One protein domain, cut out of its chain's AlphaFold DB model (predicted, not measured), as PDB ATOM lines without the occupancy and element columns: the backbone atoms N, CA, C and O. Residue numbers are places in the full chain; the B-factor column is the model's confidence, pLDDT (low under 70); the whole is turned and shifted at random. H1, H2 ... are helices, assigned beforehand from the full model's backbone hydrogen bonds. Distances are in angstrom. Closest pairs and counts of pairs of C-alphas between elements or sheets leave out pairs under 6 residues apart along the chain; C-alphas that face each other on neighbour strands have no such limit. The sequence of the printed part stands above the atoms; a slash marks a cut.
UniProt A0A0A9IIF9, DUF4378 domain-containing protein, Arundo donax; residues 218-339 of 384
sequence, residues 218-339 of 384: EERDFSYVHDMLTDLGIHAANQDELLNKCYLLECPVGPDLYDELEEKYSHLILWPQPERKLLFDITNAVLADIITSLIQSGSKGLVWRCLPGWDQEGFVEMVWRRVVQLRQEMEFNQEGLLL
ATOM      1  N   GLU A 218     409.979 273.993 887.479       90.94
ATOM      2  CA  GLU A 218     411.369 274.348 887.181       90.94
ATOM      3  C   GLU A 218     411.466 275.060 885.826       90.94
ATOM      4  O   GLU A 218     412.116 276.096 885.719       90.94
ATOM      5  N   GLU A 219     410.755 274.571 884.807       91.56
ATOM      6  CA  GLU A 219     410.669 275.217 883.494       91.56
ATOM      7  C   GLU A 219     409.957 276.581 883.553       91.56
ATOM      8  O   GLU A 219     410.374 277.521 882.871       91.56
ATOM      9  N   ARG A 220     408.933 276.722 884.407       92.56
ATOM     10  CA  ARG A 220     408.257 278.001 884.698       92.56
ATOM     11  C   ARG A 220     409.223 279.022 885.304       92.56
ATOM     12  O   ARG A 220     409.360 280.127 884.780       92.56
ATOM     13  N   ASP A 221     409.892 278.659 886.398       94.31
ATOM     14  CA  ASP A 221     410.808 279.557 887.108       94.31
ATOM     15  C   ASP A 221     412.064 279.867 886.268       94.31
ATOM     16  O   ASP A 221     412.506 281.018 886.241       94.31
ATOM     17  N   PHE A 222     412.597 278.894 885.517       94.06
ATOM     18  CA  PHE A 222     413.682 279.122 884.554       94.06
ATOM     19  C   PHE A 222     413.280 280.142 883.485       94.06
ATOM     20  O   PHE A 222     414.038 281.074 883.216       94.06
ATOM     21  N   SER A 223     412.082 280.006 882.905       93.06
ATOM     22  CA  SER A 223     411.580 280.926 881.873       93.06
ATOM     23  C   SER A 223     411.454 282.357 882.402       93.06
ATOM     24  O   SER A 223     411.875 283.300 881.736       93.06
ATOM     25  N   TYR A 224     410.969 282.524 883.637       93.62
ATOM     26  CA  TYR A 224     410.893 283.832 884.294       93.62
ATOM     27  C   TYR A 224     412.281 284.464 884.493       93.62
ATOM     28  O   TYR A 224     412.454 285.658 884.254       93.62
ATOM     29  N   VAL A 225     413.291 283.673 884.877       93.19
ATOM     30  CA  VAL A 225     414.683 284.146 885.001       93.19
ATOM     31  C   VAL A 225     415.292 284.475 883.634       93.19
ATOM     32  O   VAL A 225     415.944 285.508 883.497       93.19
ATOM     33  N   HIS A 226     415.061 283.652 882.610       91.31
ATOM     34  CA  HIS A 226     415.496 283.926 881.237       91.31
ATOM     35  C   HIS A 226     414.925 285.256 880.714       91.31
ATOM     36  O   HIS A 226     415.666 286.075 880.160       91.31
ATOM     37  N   ASP A 227     413.627 285.487 880.908       91.38
ATOM     38  CA  ASP A 227     412.952 286.708 880.464       91.38
ATOM     39  C   ASP A 227     413.468 287.932 881.224       91.38
ATOM     40  O   ASP A 227     413.912 288.892 880.602       91.38
ATOM     41  N   MET A 228     413.572 287.851 882.555       89.88
ATOM     42  CA  MET A 228     414.147 288.911 883.393       89.88
ATOM     43  C   MET A 228     415.561 289.331 882.948       89.88
ATOM     44  O   MET A 228     415.911 290.508 883.023       89.88
ATOM     45  N   LEU A 229     416.383 288.397 882.455       86.88
ATOM     46  CA  LEU A 229     417.708 288.694 881.893       86.88
ATOM     47  C   LEU A 229     417.651 289.256 880.462       86.88
ATOM     48  O   LEU A 229     418.509 290.059 880.081       86.88
ATOM     49  N   THR A 230     416.649 288.845 879.686       85.94
ATOM     50  CA  THR A 230     416.401 289.286 878.306       85.94
ATOM     51  C   THR A 230     415.885 290.722 878.258       85.94
ATOM     52  O   THR A 230     416.412 291.528 877.492       85.94
ATOM     53  N   ASP A 231     414.930 291.063 879.119       84.12
ATOM     54  CA  ASP A 231     414.291 292.379 879.197       84.12
ATOM     55  C   ASP A 231     415.229 293.423 879.833       84.12
ATOM     56  O   ASP A 231     415.352 294.549 879.347       84.12
ATOM     57  N   LEU A 232     416.043 293.009 880.817       79.12
ATOM     58  CA  LEU A 232     417.209 293.771 881.295       79.12
ATOM     59  C   LEU A 232     418.305 293.930 880.212       79.12
ATOM     60  O   LEU A 232     419.256 294.707 880.358       79.12
ATOM     61  N   GLY A 233     418.191 293.197 879.102       72.88
ATOM     62  CA  GLY A 233     419.078 293.281 877.953       72.88
ATOM     63  C   GLY A 233     420.487 292.752 878.214       72.88
ATOM     64  O   GLY A 233     421.425 293.221 877.557       72.88
ATOM     65  N   ILE A 234     420.689 291.825 879.159       67.75
ATOM     66  CA  ILE A 234     422.016 291.251 879.427       67.75
ATOM     67  C   ILE A 234     422.354 290.208 878.356       67.75
ATOM     68  O   ILE A 234     422.151 289.007 878.508       67.75
ATOM     69  N   HIS A 235     422.931 290.683 877.255       64.00
ATOM     70  CA  HIS A 235     423.528 289.822 876.242       64.00
ATOM     71  C   HIS A 235     424.972 289.484 876.650       64.00
ATOM     72  O   HIS A 235     425.848 290.349 876.662       64.00
ATOM     73  N   ALA A 236     425.229 288.217 876.987       56.19
ATOM     74  CA  ALA A 236     426.487 287.750 877.590       56.19
ATOM     75  C   ALA A 236     427.765 287.998 876.764       56.19
ATOM     76  O   ALA A 236     428.873 287.929 877.296       56.19
ATOM     77  N   ALA A 237     427.614 288.326 875.477       56.91
ATOM     78  CA  ALA A 237     428.699 288.577 874.535       56.91
ATOM     79  C   ALA A 237     429.677 289.698 874.955       56.91
ATOM     80  O   ALA A 237     430.762 289.788 874.377       56.91
ATOM     81  N   ASN A 238     429.328 290.551 875.930       62.72
ATOM     82  CA  ASN A 238     430.220 291.599 876.424       62.72
ATOM     83  C   ASN A 238     430.086 291.875 877.940       62.72
ATOM     84  O   ASN A 238     429.102 292.453 878.402       62.72
ATOM     85  N   GLN A 239     431.135 291.552 878.705       65.31
ATOM     86  CA  GLN A 239     431.219 291.829 880.149       65.31
ATOM     87  C   GLN A 239     431.208 293.336 880.467       65.31
ATOM     88  O   GLN A 239     430.617 293.742 881.468       65.31
ATOM     89  N   ASP A 240     431.791 294.169 879.597       63.38
ATOM     90  CA  ASP A 240     431.784 295.629 879.764       63.38
ATOM     91  C   ASP A 240     430.378 296.216 879.554       63.38
ATOM     92  O   ASP A 240     430.046 297.257 880.119       63.38
ATOM     93  N   GLU A 241     429.524 295.553 878.766       65.75
ATOM     94  CA  GLU A 241     428.141 295.982 878.537       65.75
ATOM     95  C   GLU A 241     427.234 295.640 879.721       65.75
ATOM     96  O   GLU A 241     426.429 296.482 880.119       65.75
ATOM     97  N   LEU A 242     427.418 294.460 880.328       67.00
ATOM     98  CA  LEU A 242     426.775 294.081 881.591       67.00
ATOM     99  C   LEU A 242     427.145 295.086 882.691       67.00
ATOM    100  O   LEU A 242     426.258 295.692 883.291       67.00
ATOM    101  N   LEU A 243     428.446 295.343 882.891       66.19
ATOM    102  CA  LEU A 243     428.923 296.353 883.840       66.19
ATOM    103  C   LEU A 243     428.294 297.723 883.578       66.19
ATOM    104  O   LEU A 243     427.760 298.329 884.501       66.19
ATOM    105  N   ASN A 244     428.333 298.213 882.337       64.94
ATOM    106  CA  ASN A 244     427.819 299.537 881.987       64.94
ATOM    107  C   ASN A 244     426.300 299.655 882.215       64.94
ATOM    108  O   ASN A 244     425.847 300.655 882.767       64.94
ATOM    109  N   LYS A 245     425.514 298.630 881.856       65.50
ATOM    110  CA  LYS A 245     424.063 298.597 882.110       65.50
ATOM    111  C   LYS A 245     423.755 298.636 883.606       65.50
ATOM    112  O   LYS A 245     422.979 299.480 884.037       65.50
ATOM    113  N   CYS A 246     424.421 297.806 884.408       63.09
ATOM    114  CA  CYS A 246     424.179 297.753 885.848       63.09
ATOM    115  C   CYS A 246     424.713 298.987 886.604       63.09
ATOM    116  O   CYS A 246     424.068 299.448 887.542       63.09
ATOM    117  N   TYR A 247     425.838 299.579 886.180       59.00
ATOM    118  CA  TYR A 247     426.350 300.835 886.752       59.00
ATOM    119  C   TYR A 247     425.427 302.037 886.505       59.00
ATOM    120  O   TYR A 247     425.429 302.971 887.303       59.00
ATOM    121  N   LEU A 248     424.658 302.038 885.411       56.28
ATOM    122  CA  LEU A 248     423.724 303.118 885.073       56.28
ATOM    123  C   LEU A 248     422.396 303.058 885.842       56.28
ATOM    124  O   LEU A 248     421.644 304.031 885.799       56.28
ATOM    125  N   LEU A 249     422.094 301.936 886.502       56.06
ATOM    126  CA  LEU A 249     420.748 301.621 886.992       56.06
ATOM    127  C   LEU A 249     420.590 301.750 888.524       56.06
ATOM    128  O   LEU A 249     419.470 301.686 889.022       56.06
ATOM    129  N   GLU A 250     421.695 301.951 889.262       52.22
ATOM    130  CA  GLU A 250     421.846 302.007 890.743       52.22
ATOM    131  C   GLU A 250     421.375 300.759 891.532       52.22
ATOM    132  O   GLU A 250     421.917 300.457 892.594       52.22
ATOM    133  N   CYS A 251     420.445 299.984 890.981       52.47
ATOM    134  CA  CYS A 251     420.018 298.641 891.365       52.47
ATOM    135  C   CYS A 251     420.160 297.745 890.116       52.47
ATOM    136  O   CYS A 251     419.921 298.249 889.019       52.47
ATOM    137  N   PRO A 252     420.531 296.448 890.204       55.38
ATOM    138  CA  PRO A 252     420.690 295.593 889.016       55.38
ATOM    139  C   PRO A 252     419.436 295.500 888.137       55.38
ATOM    140  O   PRO A 252     419.574 295.225 886.951       55.38
ATOM    141  N   VAL A 253     418.249 295.773 888.692       61.88
ATOM    142  CA  VAL A 253     416.977 295.913 887.975       61.88
ATOM    143  C   VAL A 253     416.193 297.108 888.528       61.88
ATOM    144  O   VAL A 253     416.097 297.284 889.744       61.88
ATOM    145  N   GLY A 254     415.613 297.923 887.641       64.31
ATOM    146  CA  GLY A 254     414.696 299.009 888.007       64.31
ATOM    147  C   GLY A 254     413.276 298.505 888.325       64.31
ATOM    148  O   GLY A 254     412.905 297.429 887.857       64.31
ATOM    149  N   PRO A 255     412.456 299.258 889.089       64.38
ATOM    150  CA  PRO A 255     411.110 298.823 889.480       64.38
ATOM    151  C   PRO A 255     410.219 298.418 888.301       64.38
ATOM    152  O   PRO A 255     409.485 297.440 888.408       64.38
ATOM    153  N   ASP A 256     410.340 299.132 887.178       79.94
ATOM    154  CA  ASP A 256     409.490 298.979 885.995       79.94
ATOM    155  C   ASP A 256     409.533 297.550 885.408       79.94
ATOM    156  O   ASP A 256     408.503 297.030 884.989       79.94
ATOM    157  N   LEU A 257     410.682 296.860 885.473       85.12
ATOM    158  CA  LEU A 257     410.816 295.486 884.965       85.12
ATOM    159  C   LEU A 257     410.034 294.459 885.804       85.12
ATOM    160  O   LEU A 257     409.616 293.427 885.282       85.12
ATOM    161  N   TYR A 258     409.807 294.710 887.100       89.19
ATOM    162  CA  TYR A 258     408.930 293.824 887.873       89.19
ATOM    163  C   TYR A 258     407.484 293.919 887.375       89.19
ATOM    164  O   TYR A 258     406.814 292.894 887.267       89.19
ATOM    165  N   ASP A 259     407.027 295.124 887.033       89.75
ATOM    166  CA  ASP A 259     405.671 295.353 886.535       89.75
ATOM    167  C   ASP A 259     405.495 294.794 885.105       89.75
ATOM    168  O   ASP A 259     404.460 294.192 884.816       89.75
ATOM    169  N   GLU A 260     406.517 294.883 884.243       89.44
ATOM    170  CA  GLU A 260     406.543 294.237 882.913       89.44
ATOM    171  C   GLU A 260     406.478 292.696 883.013       89.44
ATOM    172  O   GLU A 260     405.671 292.048 882.337       89.44
ATOM    173  N   LEU A 261     407.257 292.088 883.917       90.62
ATOM    174  CA  LEU A 261     407.197 290.643 884.182       90.62
ATOM    175  C   LEU A 261     405.873 290.225 884.845       90.62
ATOM    176  O   LEU A 261     405.369 289.133 884.582       90.62
ATOM    177  N   GLU A 262     405.278 291.066 885.690       91.19
ATOM    178  CA  GLU A 262     403.971 290.794 886.294       91.19
ATOM    179  C   GLU A 262     402.839 290.907 885.251       91.19
ATOM    180  O   GLU A 262     401.914 290.097 885.299       91.19
ATOM    181  N   GLU A 263     402.923 291.779 884.234       90.50
ATOM    182  CA  GLU A 263     402.005 291.733 883.077       90.50
ATOM    183  C   GLU A 263     402.116 290.386 882.337       90.50
ATOM    184  O   GLU A 263     401.093 289.753 882.058       90.50
ATOM    185  N   LYS A 264     403.341 289.888 882.101       90.31
ATOM    186  CA  LYS A 264     403.554 288.591 881.433       90.31
ATOM    187  C   LYS A 264     403.131 287.380 882.272       90.31
ATOM    188  O   LYS A 264     402.656 286.413 881.691       90.31
ATOM    189  N   TYR A 265     403.282 287.397 883.599       89.88
ATOM    190  CA  TYR A 265     403.141 286.190 884.435       89.88
ATOM    191  C   TYR A 265     401.993 286.210 885.469       89.88
ATOM    192  O   TYR A 265     401.709 285.173 886.077       89.88
ATOM    193  N   SER A 266     401.284 287.330 885.671       88.75
ATOM    194  CA  SER A 266     400.171 287.426 886.645       88.75
ATOM    195  C   SER A 266     398.957 286.551 886.325       88.75
ATOM    196  O   SER A 266     398.184 286.221 887.226       88.75
ATOM    197  N   HIS A 267     398.795 286.136 885.067       86.62
ATOM    198  CA  HIS A 267     397.687 285.288 884.622       86.62
ATOM    199  C   HIS A 267     397.797 283.821 885.086       86.62
ATOM    200  O   HIS A 267     396.826 283.070 884.979       86.62
ATOM    201  N   LEU A 268     398.957 283.389 885.596       84.56
ATOM    202  CA  LEU A 268     399.180 282.023 886.075       84.56
ATOM    203  C   LEU A 268     398.561 281.836 887.466       84.56
ATOM    204  O   LEU A 268     399.216 282.037 888.484       84.56
ATOM    205  N   ILE A 269     397.290 281.423 887.503       75.94
ATOM    206  CA  ILE A 269     396.470 281.294 888.726       75.94
ATOM    207  C   ILE A 269     397.136 280.423 889.810       75.94
ATOM    208  O   ILE A 269     396.974 280.695 890.999       75.94
ATOM    209  N   LEU A 270     397.887 279.391 889.411       85.50
ATOM    210  CA  LEU A 270     398.587 278.480 890.325       85.50
ATOM    211  C   LEU A 270     399.893 279.052 890.904       85.50
ATOM    212  O   LEU A 270     400.462 278.437 891.799       85.50
ATOM    213  N   TRP A 271     400.363 280.210 890.431       90.62
ATOM    214  CA  TRP A 271     401.582 280.855 890.922       90.62
ATOM    215  C   TRP A 271     401.228 282.187 891.606       90.62
ATOM    216  O   TRP A 271     400.795 283.132 890.938       90.62
ATOM    217  N   PRO A 272     401.353 282.309 892.938       90.38
ATOM    218  CA  PRO A 272     400.987 283.532 893.642       90.38
ATOM    219  C   PRO A 272     402.063 284.621 893.490       90.38
ATOM    220  O   PRO A 272     403.264 284.357 893.513       90.38
ATOM    221  N   GLN A 273     401.626 285.882 893.420       92.75
ATOM    222  CA  GLN A 273     402.498 287.062 893.324       92.75
ATOM    223  C   GLN A 273     403.714 287.072 894.285       92.75
ATOM    224  O   GLN A 273     404.811 287.369 893.813       92.75
ATOM    225  N   PRO A 274     403.603 286.743 895.594       90.94
ATOM    226  CA  PRO A 274     404.770 286.689 896.481       90.94
ATOM    227  C   PRO A 274     405.855 285.690 896.051       90.94
ATOM    228  O   PRO A 274     407.021 285.936 896.335       90.94
ATOM    229  N   GLU A 275     405.520 284.601 895.352       92.81
ATOM    230  CA  GLU A 275     406.511 283.629 894.867       92.81
ATOM    231  C   GLU A 275     407.233 284.127 893.609       92.81
ATOM    232  O   GLU A 275     408.456 283.994 893.529       92.81
ATOM    233  N   ARG A 276     406.521 284.800 892.689       93.06
ATOM    234  CA  ARG A 276     407.149 285.558 891.588       93.06
ATOM    235  C   ARG A 276     408.083 286.639 892.118       93.06
ATOM    236  O   ARG A 276     409.231 286.735 891.693       93.06
ATOM    237  N   LYS A 277     407.608 287.432 893.083       92.81
ATOM    238  CA  LYS A 277     408.395 288.512 893.684       92.81
ATOM    239  C   LYS A 277     409.633 287.974 894.408       92.81
ATOM    240  O   LYS A 277     410.713 288.536 894.252       92.81
ATOM    241  N   LEU A 278     409.510 286.846 895.109       93.44
ATOM    242  CA  LEU A 278     410.647 286.145 895.703       93.44
ATOM    243  C   LEU A 278     411.654 285.677 894.637       93.44
ATOM    244  O   LEU A 278     412.844 285.924 894.799       93.44
ATOM    245  N   LEU A 279     411.212 285.063 893.531       94.69
ATOM    246  CA  LEU A 279     412.109 284.652 892.439       94.69
ATOM    247  C   LEU A 279     412.865 285.845 891.828       94.69
ATOM    248  O   LEU A 279     414.078 285.774 891.620       94.69
ATOM    249  N   PHE A 280     412.160 286.950 891.590       93.00
ATOM    250  CA  PHE A 280     412.724 288.212 891.114       93.00
ATOM    251  C   PHE A 280     413.774 288.774 892.089       93.00
ATOM    252  O   PHE A 280     414.884 289.119 891.683       93.00
ATOM    253  N   ASP A 281     413.476 288.823 893.389       92.50
ATOM    254  CA  ASP A 281     414.397 289.358 894.400       92.50
ATOM    255  C   ASP A 281     415.639 288.463 894.602       92.50
ATOM    256  O   ASP A 281     416.748 288.977 894.751       92.50
ATOM    257  N   ILE A 282     415.498 287.134 894.498       93.31
ATOM    258  CA  ILE A 282     416.629 286.183 894.492       93.31
ATOM    259  C   ILE A 282     417.511 286.390 893.258       93.31
ATOM    260  O   ILE A 282     418.736 286.445 893.371       93.31
ATOM    261  N   THR A 283     416.904 286.534 892.080       92.62
ATOM    262  CA  THR A 283     417.635 286.745 890.819       92.62
ATOM    263  C   THR A 283     418.394 288.073 890.840       92.62
ATOM    264  O   THR A 283     419.549 288.132 890.422       92.62
ATOM    265  N   ASN A 284     417.809 289.116 891.437       89.81
ATOM    266  CA  ASN A 284     418.494 290.382 891.697       89.81
ATOM    267  C   ASN A 284     419.673 290.248 892.664       89.81
ATOM    268  O   ASN A 284     420.723 290.840 892.412       89.81
ATOM    269  N   ALA A 285     419.544 289.464 893.739       89.12
ATOM    270  CA  ALA A 285     420.650 289.205 894.661       89.12
ATOM    271  C   ALA A 285     421.809 288.458 893.970       89.12
ATOM    272  O   ALA A 285     422.969 288.840 894.123       89.12
ATOM    273  N   VAL A 286     421.496 287.452 893.146       90.06
ATOM    274  CA  VAL A 286     422.475 286.715 892.328       90.06
ATOM    275  C   VAL A 286     423.175 287.636 891.324       90.06
ATOM    276  O   VAL A 286     424.400 287.607 891.214       90.06
ATOM    277  N   LEU A 287     422.429 288.493 890.619       86.50
ATOM    278  CA  LEU A 287     423.012 289.488 889.716       86.50
ATOM    279  C   LEU A 287     423.918 290.467 890.473       86.50
ATOM    280  O   LEU A 287     425.044 290.705 890.037       86.50
ATOM    281  N   ALA A 288     423.476 290.988 891.620       83.81
ATOM    282  CA  ALA A 288     424.264 291.895 892.452       83.81
ATOM    283  C   ALA A 288     425.593 291.270 892.915       83.81
ATOM    284  O   ALA A 288     426.619 291.954 892.880       83.81
ATOM    285  N   ASP A 289     425.610 289.987 893.293       84.50
ATOM    286  CA  ASP A 289     426.839 289.259 893.645       84.50
ATOM    287  C   ASP A 289     427.782 289.088 892.441       84.50
ATOM    288  O   ASP A 289     428.977 289.376 892.543       84.50
ATOM    289  N   ILE A 290     427.253 288.711 891.271       81.25
ATOM    290  CA  ILE A 290     428.034 288.584 890.028       81.25
ATOM    291  C   ILE A 290     428.670 289.932 889.646       81.25
ATOM    292  O   ILE A 290     429.871 289.998 889.369       81.25
ATOM    293  N   ILE A 291     427.893 291.020 889.678       78.00
ATOM    294  CA  ILE A 291     428.362 292.384 889.388       78.00
ATOM    295  C   ILE A 291     429.423 292.810 890.411       78.00
ATOM    296  O   ILE A 291     430.491 293.295 890.035       78.00
ATOM    297  N   THR A 292     429.176 292.580 891.702       78.75
ATOM    298  CA  THR A 292     430.110 292.913 892.788       78.75
ATOM    299  C   THR A 292     431.427 292.144 892.648       78.75
ATOM    300  O   THR A 292     432.503 292.741 892.721       78.75
ATOM    301  N   SER A 293     431.359 290.845 892.358       75.12
ATOM    302  CA  SER A 293     432.512 289.984 892.080       75.12
ATOM    303  C   SER A 293     433.313 290.456 890.862       75.12
ATOM    304  O   SER A 293     434.549 290.459 890.884       75.12
ATOM    305  N   LEU A 294     432.637 290.910 889.804       72.19
ATOM    306  CA  LEU A 294     433.271 291.444 888.599       72.19
ATOM    307  C   LEU A 294     433.985 292.782 888.876       72.19
ATOM    308  O   LEU A 294     435.148 292.946 888.503       72.19
ATOM    309  N   ILE A 295     433.353 293.691 889.626       72.06
ATOM    310  CA  ILE A 295     433.949 294.968 890.061       72.06
ATOM    311  C   ILE A 295     435.175 294.727 890.958       72.06
ATOM    312  O   ILE A 295     436.247 295.289 890.718       72.06
ATOM    313  N   GLN A 296     435.061 293.863 891.973       66.94
ATOM    314  CA  GLN A 296     436.160 293.574 892.900       66.94
ATOM    315  C   GLN A 296     437.337 292.874 892.201       66.94
ATOM    316  O   GLN A 296     438.500 293.259 892.395       66.94
ATOM    317  N   SER A 297     437.061 291.881 891.350       62.19
ATOM    318  CA  SER A 297     438.096 291.145 890.612       62.19
ATOM    319  C   SER A 297     438.817 291.998 889.561       62.19
ATOM    320  O   SER A 297     439.967 291.697 889.240       62.19
ATOM    321  N   GLY A 298     438.248 293.133 889.134       54.28
ATOM    322  CA  GLY A 298     438.961 294.164 888.371       54.28
ATOM    323  C   GLY A 298     440.248 294.670 889.047       54.28
ATOM    324  O   GLY A 298     441.191 295.053 888.357       54.28
ATOM    325  N   SER A 299     440.337 294.602 890.384       51.31
ATOM    326  CA  SER A 299     441.537 294.974 891.157       51.31
ATOM    327  C   SER A 299     442.500 293.811 891.454       51.31
ATOM    328  O   SER A 299     443.690 294.035 891.682       51.31
ATOM    329  N   LYS A 300     442.001 292.566 891.466       44.56
ATOM    330  CA  LYS A 300     442.731 291.336 891.841       44.56
ATOM    331  C   LYS A 300     442.269 290.167 890.959       44.56
ATOM    332  O   LYS A 300     441.599 289.242 891.411       44.56
ATOM    333  N   GLY A 301     442.588 290.246 889.668       46.12
ATOM    334  CA  GLY A 301     441.961 289.447 888.604       46.12
ATOM    335  C   GLY A 301     442.391 287.983 888.499       46.12
ATOM    336  O   GLY A 301     442.907 287.596 887.455       46.12
ATOM    337  N   LEU A 302     442.169 287.184 889.550       43.50
ATOM    338  CA  LEU A 302     442.608 285.782 889.644       43.50
ATOM    339  C   LEU A 302     441.487 284.736 889.814       43.50
ATOM    340  O   LEU A 302     441.774 283.552 889.698       43.50
ATOM    341  N   VAL A 303     440.232 285.145 890.052       46.84
ATOM    342  CA  VAL A 303     439.091 284.208 890.195       46.84
ATOM    343  C   VAL A 303     438.246 284.146 888.915       46.84
ATOM    344  O   VAL A 303     438.154 283.094 888.294       46.84
ATOM    345  N   TRP A 304     437.681 285.272 888.459       46.75
ATOM    346  CA  TRP A 304     436.754 285.276 887.310       46.75
ATOM    347  C   TRP A 304     437.443 285.230 885.931       46.75
ATOM    348  O   TRP A 304     436.860 284.780 884.949       46.75
ATOM    349  N   ARG A 305     438.715 285.653 885.840       46.22
ATOM    350  CA  ARG A 305     439.474 285.791 884.574       46.22
ATOM    351  C   ARG A 305     439.773 284.452 883.862       46.22
ATOM    352  O   ARG A 305     440.319 284.459 882.765       46.22
ATOM    353  N   CYS A 306     439.418 283.320 884.472       41.22
ATOM    354  CA  CYS A 306     439.681 281.969 883.966       41.22
ATOM    355  C   CYS A 306     438.472 281.295 883.289       41.22
ATOM    356  O   CYS A 306     438.609 280.178 882.794       41.22
ATOM    357  N   LEU A 307     437.299 281.937 883.271       52.91
ATOM    358  CA  LEU A 307     436.103 281.404 882.611       52.91
ATOM    359  C   LEU A 307     436.105 281.793 881.118       52.91
ATOM    360  O   LEU A 307     436.385 282.955 880.805       52.91
ATOM    361  N   PRO A 308     435.826 280.858 880.187       49.78
ATOM    362  CA  PRO A 308     435.740 281.173 878.762       49.78
ATOM    363  C   PRO A 308     434.581 282.140 878.485       49.78
ATOM    364  O   PRO A 308     433.661 282.267 879.290       49.78
ATOM    365  N   GLY A 309     434.629 282.828 877.342       55.78
ATOM    366  CA  GLY A 309     433.580 283.769 876.942       55.78
ATOM    367  C   GLY A 309     432.218 283.080 876.871       55.78
ATOM    368  O   GLY A 309     432.019 282.213 876.023       55.78
ATOM    369  N   TRP A 310     431.320 283.465 877.776       62.31
ATOM    370  CA  TRP A 310     429.961 282.948 877.869       62.31
ATOM    371  C   TRP A 310     429.149 283.400 876.650       62.31
ATOM    372  O   TRP A 310     429.167 284.579 876.288       62.31
ATOM    373  N   ASP A 311     428.420 282.476 876.028       72.50
ATOM    374  CA  ASP A 311     427.296 282.838 875.170       72.50
ATOM    375  C   ASP A 311     426.066 283.179 876.030       72.50
ATOM    376  O   ASP A 311     426.085 283.066 877.260       72.50
ATOM    377  N   GLN A 312     425.007 283.689 875.390       76.19
ATOM    378  CA  GLN A 312     423.797 284.119 876.100       76.19
ATOM    379  C   GLN A 312     423.188 282.970 876.913       76.19
ATOM    380  O   GLN A 312     422.839 283.173 878.073       76.19
ATOM    381  N   GLU A 313     423.144 281.773 876.327       81.12
ATOM    382  CA  GLU A 313     422.624 280.560 876.955       81.12
ATOM    383  C   GLU A 313     423.403 280.206 878.229       81.12
ATOM    384  O   GLU A 313     422.821 280.120 879.308       81.12
ATOM    385  N   GLY A 314     424.735 280.089 878.147       83.06
ATOM    386  CA  GLY A 314     425.556 279.725 879.300       83.06
ATOM    387  C   GLY A 314     425.481 280.738 880.447       83.06
ATOM    388  O   GLY A 314     425.548 280.351 881.614       83.06
ATOM    389  N   PHE A 315     425.325 282.033 880.150       83.81
ATOM    390  CA  PHE A 315     425.139 283.047 881.191       83.81
ATOM    391  C   PHE A 315     423.789 282.898 881.907       83.81
ATOM    392  O   PHE A 315     423.758 282.951 883.139       83.81
ATOM    393  N   VAL A 316     422.699 282.659 881.167       88.38
ATOM    394  CA  VAL A 316     421.385 282.352 881.758       88.38
ATOM    395  C   VAL A 316     421.477 281.078 882.603       88.38
ATOM    396  O   VAL A 316     421.041 281.085 883.751       88.38
ATOM    397  N   GLU A 317     422.134 280.024 882.105       89.50
ATOM    398  CA  GLU A 317     422.326 278.769 882.844       89.50
ATOM    399  C   GLU A 317     423.111 278.973 884.156       89.50
ATOM    400  O   GLU A 317     422.787 278.371 885.180       89.50
ATOM    401  N   MET A 318     424.118 279.855 884.166       88.19
ATOM    402  CA  MET A 318     424.858 280.219 885.380       88.19
ATOM    403  C   MET A 318     423.990 280.983 886.382       88.19
ATOM    404  O   MET A 318     424.008 280.642 887.567       88.19
ATOM    405  N   VAL A 319     423.263 282.016 885.937       90.62
ATOM    406  CA  VAL A 319     422.371 282.785 886.819       90.62
ATOM    407  C   VAL A 319     421.307 281.856 887.395       90.62
ATOM    408  O   VAL A 319     421.136 281.830 888.610       90.62
ATOM    409  N   TRP A 320     420.687 281.010 886.568       94.12
ATOM    410  CA  TRP A 320     419.736 279.994 887.012       94.12
ATOM    411  C   TRP A 320     420.336 279.050 888.057       94.12
ATOM    412  O   TRP A 320     419.795 278.909 889.152       94.12
ATOM    413  N   ARG A 321     421.507 278.462 887.782       92.94
ATOM    414  CA  ARG A 321     422.183 277.548 888.716       92.94
ATOM    415  C   ARG A 321     422.502 278.218 890.059       92.94
ATOM    416  O   ARG A 321     422.439 277.559 891.095       92.94
ATOM    417  N   ARG A 322     422.805 279.521 890.063       92.38
ATOM    418  CA  ARG A 322     422.993 280.320 891.287       92.38
ATOM    419  C   ARG A 322     421.679 280.674 891.987       92.38
ATOM    420  O   ARG A 322     421.652 280.650 893.211       92.38
ATOM    421  N   VAL A 323     420.598 280.937 891.253       94.38
ATOM    422  CA  VAL A 323     419.242 281.132 891.805       94.38
ATOM    423  C   VAL A 323     418.751 279.854 892.494       94.38
ATOM    424  O   VAL A 323     418.283 279.919 893.628       94.38
ATOM    425  N   VAL A 324     418.929 278.688 891.865       93.75
ATOM    426  CA  VAL A 324     418.610 277.373 892.452       93.75
ATOM    427  C   VAL A 324     419.467 277.097 893.690       93.75
ATOM    428  O   VAL A 324     418.928 276.704 894.724       93.75
ATOM    429  N   GLN A 325     420.779 277.363 893.628       92.12
ATOM    430  CA  GLN A 325     421.666 277.244 894.788       92.12
ATOM    431  C   GLN A 325     421.195 278.133 895.952       92.12
ATOM    432  O   GLN A 325     421.033 277.638 897.063       92.12
ATOM    433  N   LEU A 326     420.926 279.420 895.708       90.88
ATOM    434  CA  LEU A 326     420.537 280.367 896.756       90.88
ATOM    435  C   LEU A 326     419.143 280.060 897.334       90.88
ATOM    436  O   LEU A 326     418.939 280.201 898.540       90.88
ATOM    437  N   ARG A 327     418.196 279.572 896.517       90.44
ATOM    438  CA  ARG A 327     416.915 279.015 896.998       90.44
ATOM    439  C   ARG A 327     417.149 277.862 897.976       90.44
ATOM    440  O   ARG A 327     416.648 277.903 899.096       90.44
ATOM    441  N   GLN A 328     417.955 276.878 897.580       88.31
ATOM    442  CA  GLN A 328     418.272 275.709 898.402       88.31
ATOM    443  C   GLN A 328     419.023 276.082 899.694       88.31
ATOM    444  O   GLN A 328     418.718 275.550 900.760       88.31
ATOM    445  N   GLU A 329     419.955 277.035 899.630       87.44
ATOM    446  CA  GLU A 329     420.634 277.579 900.810       87.44
ATOM    447  C   GLU A 329     419.651 278.277 901.758       87.44
ATOM    448  O   GLU A 329     419.730 278.070 902.965       87.44
ATOM    449  N   MET A 330     418.683 279.052 901.259       81.31
ATOM    450  CA  MET A 330     417.658 279.670 902.112       81.31
ATOM    451  C   MET A 330     416.704 278.655 902.750       81.31
ATOM    452  O   MET A 330     416.329 278.838 903.907       81.31
ATOM    453  N   GLU A 331     416.333 277.582 902.049       78.44
ATOM    454  CA  GLU A 331     415.520 276.499 902.620       78.44
ATOM    455  C   GLU A 331     416.274 275.779 903.750       78.44
ATOM    456  O   GLU A 331     415.756 275.670 904.866       78.44
ATOM    457  N   PHE A 332     417.533 275.389 903.519       67.06
ATOM    458  CA  PHE A 332     418.369 274.803 904.570       67.06
ATOM    459  C   PHE A 332     418.671 275.785 905.708       67.06
ATOM    460  O   PHE A 332     418.732 275.359 906.857       67.06
ATOM    461  N   ASN A 333     418.795 277.087 905.441       61.12
ATOM    462  CA  ASN A 333     418.979 278.100 906.484       61.12
ATOM    463  C   ASN A 333     417.692 278.374 907.283       61.12
ATOM    464  O   ASN A 333     417.792 278.715 908.459       61.12
ATOM    465  N   GLN A 334     416.489 278.173 906.727       57.47
ATOM    466  CA  GLN A 334     415.256 278.163 907.530       57.47
ATOM    467  C   GLN A 334     415.195 276.944 908.456       57.47
ATOM    468  O   GLN A 334     414.837 277.088 909.626       57.47
ATOM    469  N   GLU A 335     415.572 275.754 907.973       49.97
ATOM    470  CA  GLU A 335     415.680 274.566 908.834       49.97
ATOM    471  C   GLU A 335     416.807 274.717 909.875       49.97
ATOM    472  O   GLU A 335     416.632 274.321 911.028       49.97
ATOM    473  N   GLY A 336     417.913 275.365 909.495       47.84
ATOM    474  CA  GLY A 336     419.047 275.726 910.345       47.84
ATOM    475  C   GLY A 336     418.657 276.689 911.461       47.84
ATOM    476  O   GLY A 336     418.811 276.343 912.622       47.84
ATOM    477  N   LEU A 337     418.034 277.831 911.156       48.38
ATOM    478  CA  LEU A 337     417.524 278.787 912.158       48.38
ATOM    479  C   LEU A 337     416.434 278.195 913.083       48.38
ATOM    480  O   LEU A 337     416.138 278.762 914.133       48.38
ATOM    481  N   LEU A 338     415.836 277.052 912.716       47.91
ATOM    482  CA  LEU A 338     414.894 276.280 913.541       47.91
ATOM    483  C   LEU A 338     415.551 275.193 914.416       47.91
ATOM    484  O   LEU A 338     414.859 274.618 915.269       47.91
ATOM    485  N   LEU A 339     416.842 274.911 914.207       50.94
ATOM    486  CA  LEU A 339     417.672 273.980 914.983       50.94
ATOM    487  C   LEU A 339     418.761 274.695 915.797       50.94
ATOM    488  O   LEU A 339     419.074 274.259 916.901       50.94
TER     489      LEU A 339
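What this domain is: This is residues 218 to 339 of the 384 residues of the protein "DUF4378 domain-containing protein" of Arundo donax (UniProt A0A0A9IIF9). Two long helices, H4 and H5, cross steeply, and H1 packs into the angle between H4 and the first half of H5. H3 packs on H1, shorter H2 sits near the second half of H4, and the end of H5, with residues 328 to 339, sticks out as a free arm. The printed part has 122 residues with five named helices, H1 to H5 in chain order, and no named strand; the class is all helix. It is compact, with a radius of gyration of the C-alphas of 15.4 A, and spans 44 by 40 by 26 A.

How they stand to each other: H5, residues 312 to 337, is the longest helix. H4, residues 273 to 297, touches it at a steep tilt of 69 degrees, only just short of about perpendicular, and they run opposite ways. Their closest C-alphas, those of Thr 283 and Val 323, are 5.9 A apart; H4 touches H5 with residues 279 to 287 alone, and H5 touches H4 with residues 319 to 327 alone. The hub is H1, residues 218 to 231, touching three helices. H5 touches H1 with residues 316 to 320 alone; the closest C-alphas, of His 226 and Val 316, are 6.1 A apart, at a steep tilt of 57 degrees, opposite ways. H4 touches H1 with residues 279 to 283 alone; the closest C-alphas, of Val 225 and Thr 283, are 7.0 A apart, at a steep tilt of 57 degrees, the same way. H3, residues 255 to 265, touches H1 at a steep tilt of 43 degrees, opposite ways, with the C-alphas of Met 228 and Leu 261 closest at 7.2 A. H3 and H4 are close but not clearly touching, with Tyr 258 and Phe 280 closest, their C-alphas 7.5 A apart. H2, residues 239 to 247, touches no helix but is near H4, where the C-alphas of Leu 243 and Ile 291 are closest at 6.8 A. H5 is apart from H2 and H3. The helix packing is mostly crossed, with no touching pair at a shallow tilt among the four. Every O i to N i+4 pair is within hydrogen-bond range in H1, H2, H4 and H5; in H3, 6 of 7 are.

Where its parts are: H5 is 37.0 A from first to last C-alpha, H4 35.9 A, H1 19.9 A, H3 15.8 A and H2 12.2 A. H1 begins with C-alpha 218 at (411.369, 274.348, 887.181). H4 begins with C-alpha 273 at (402.498, 287.062, 893.324), and H5 ends with C-alpha 337 at (417.524, 278.787, 912.158).

The domain as a whole: The two C-alphas farthest apart, of Ile 269 and Lys 300, are 47.4 A apart. The printed part has no cut. H4 to H5 is a long link of 14 residues, 298 to 311; the other links are short. Mean pLDDT of the printed part is 76.2, with residues 234 to 255, 296 to 310 and 332 to 339 under 70.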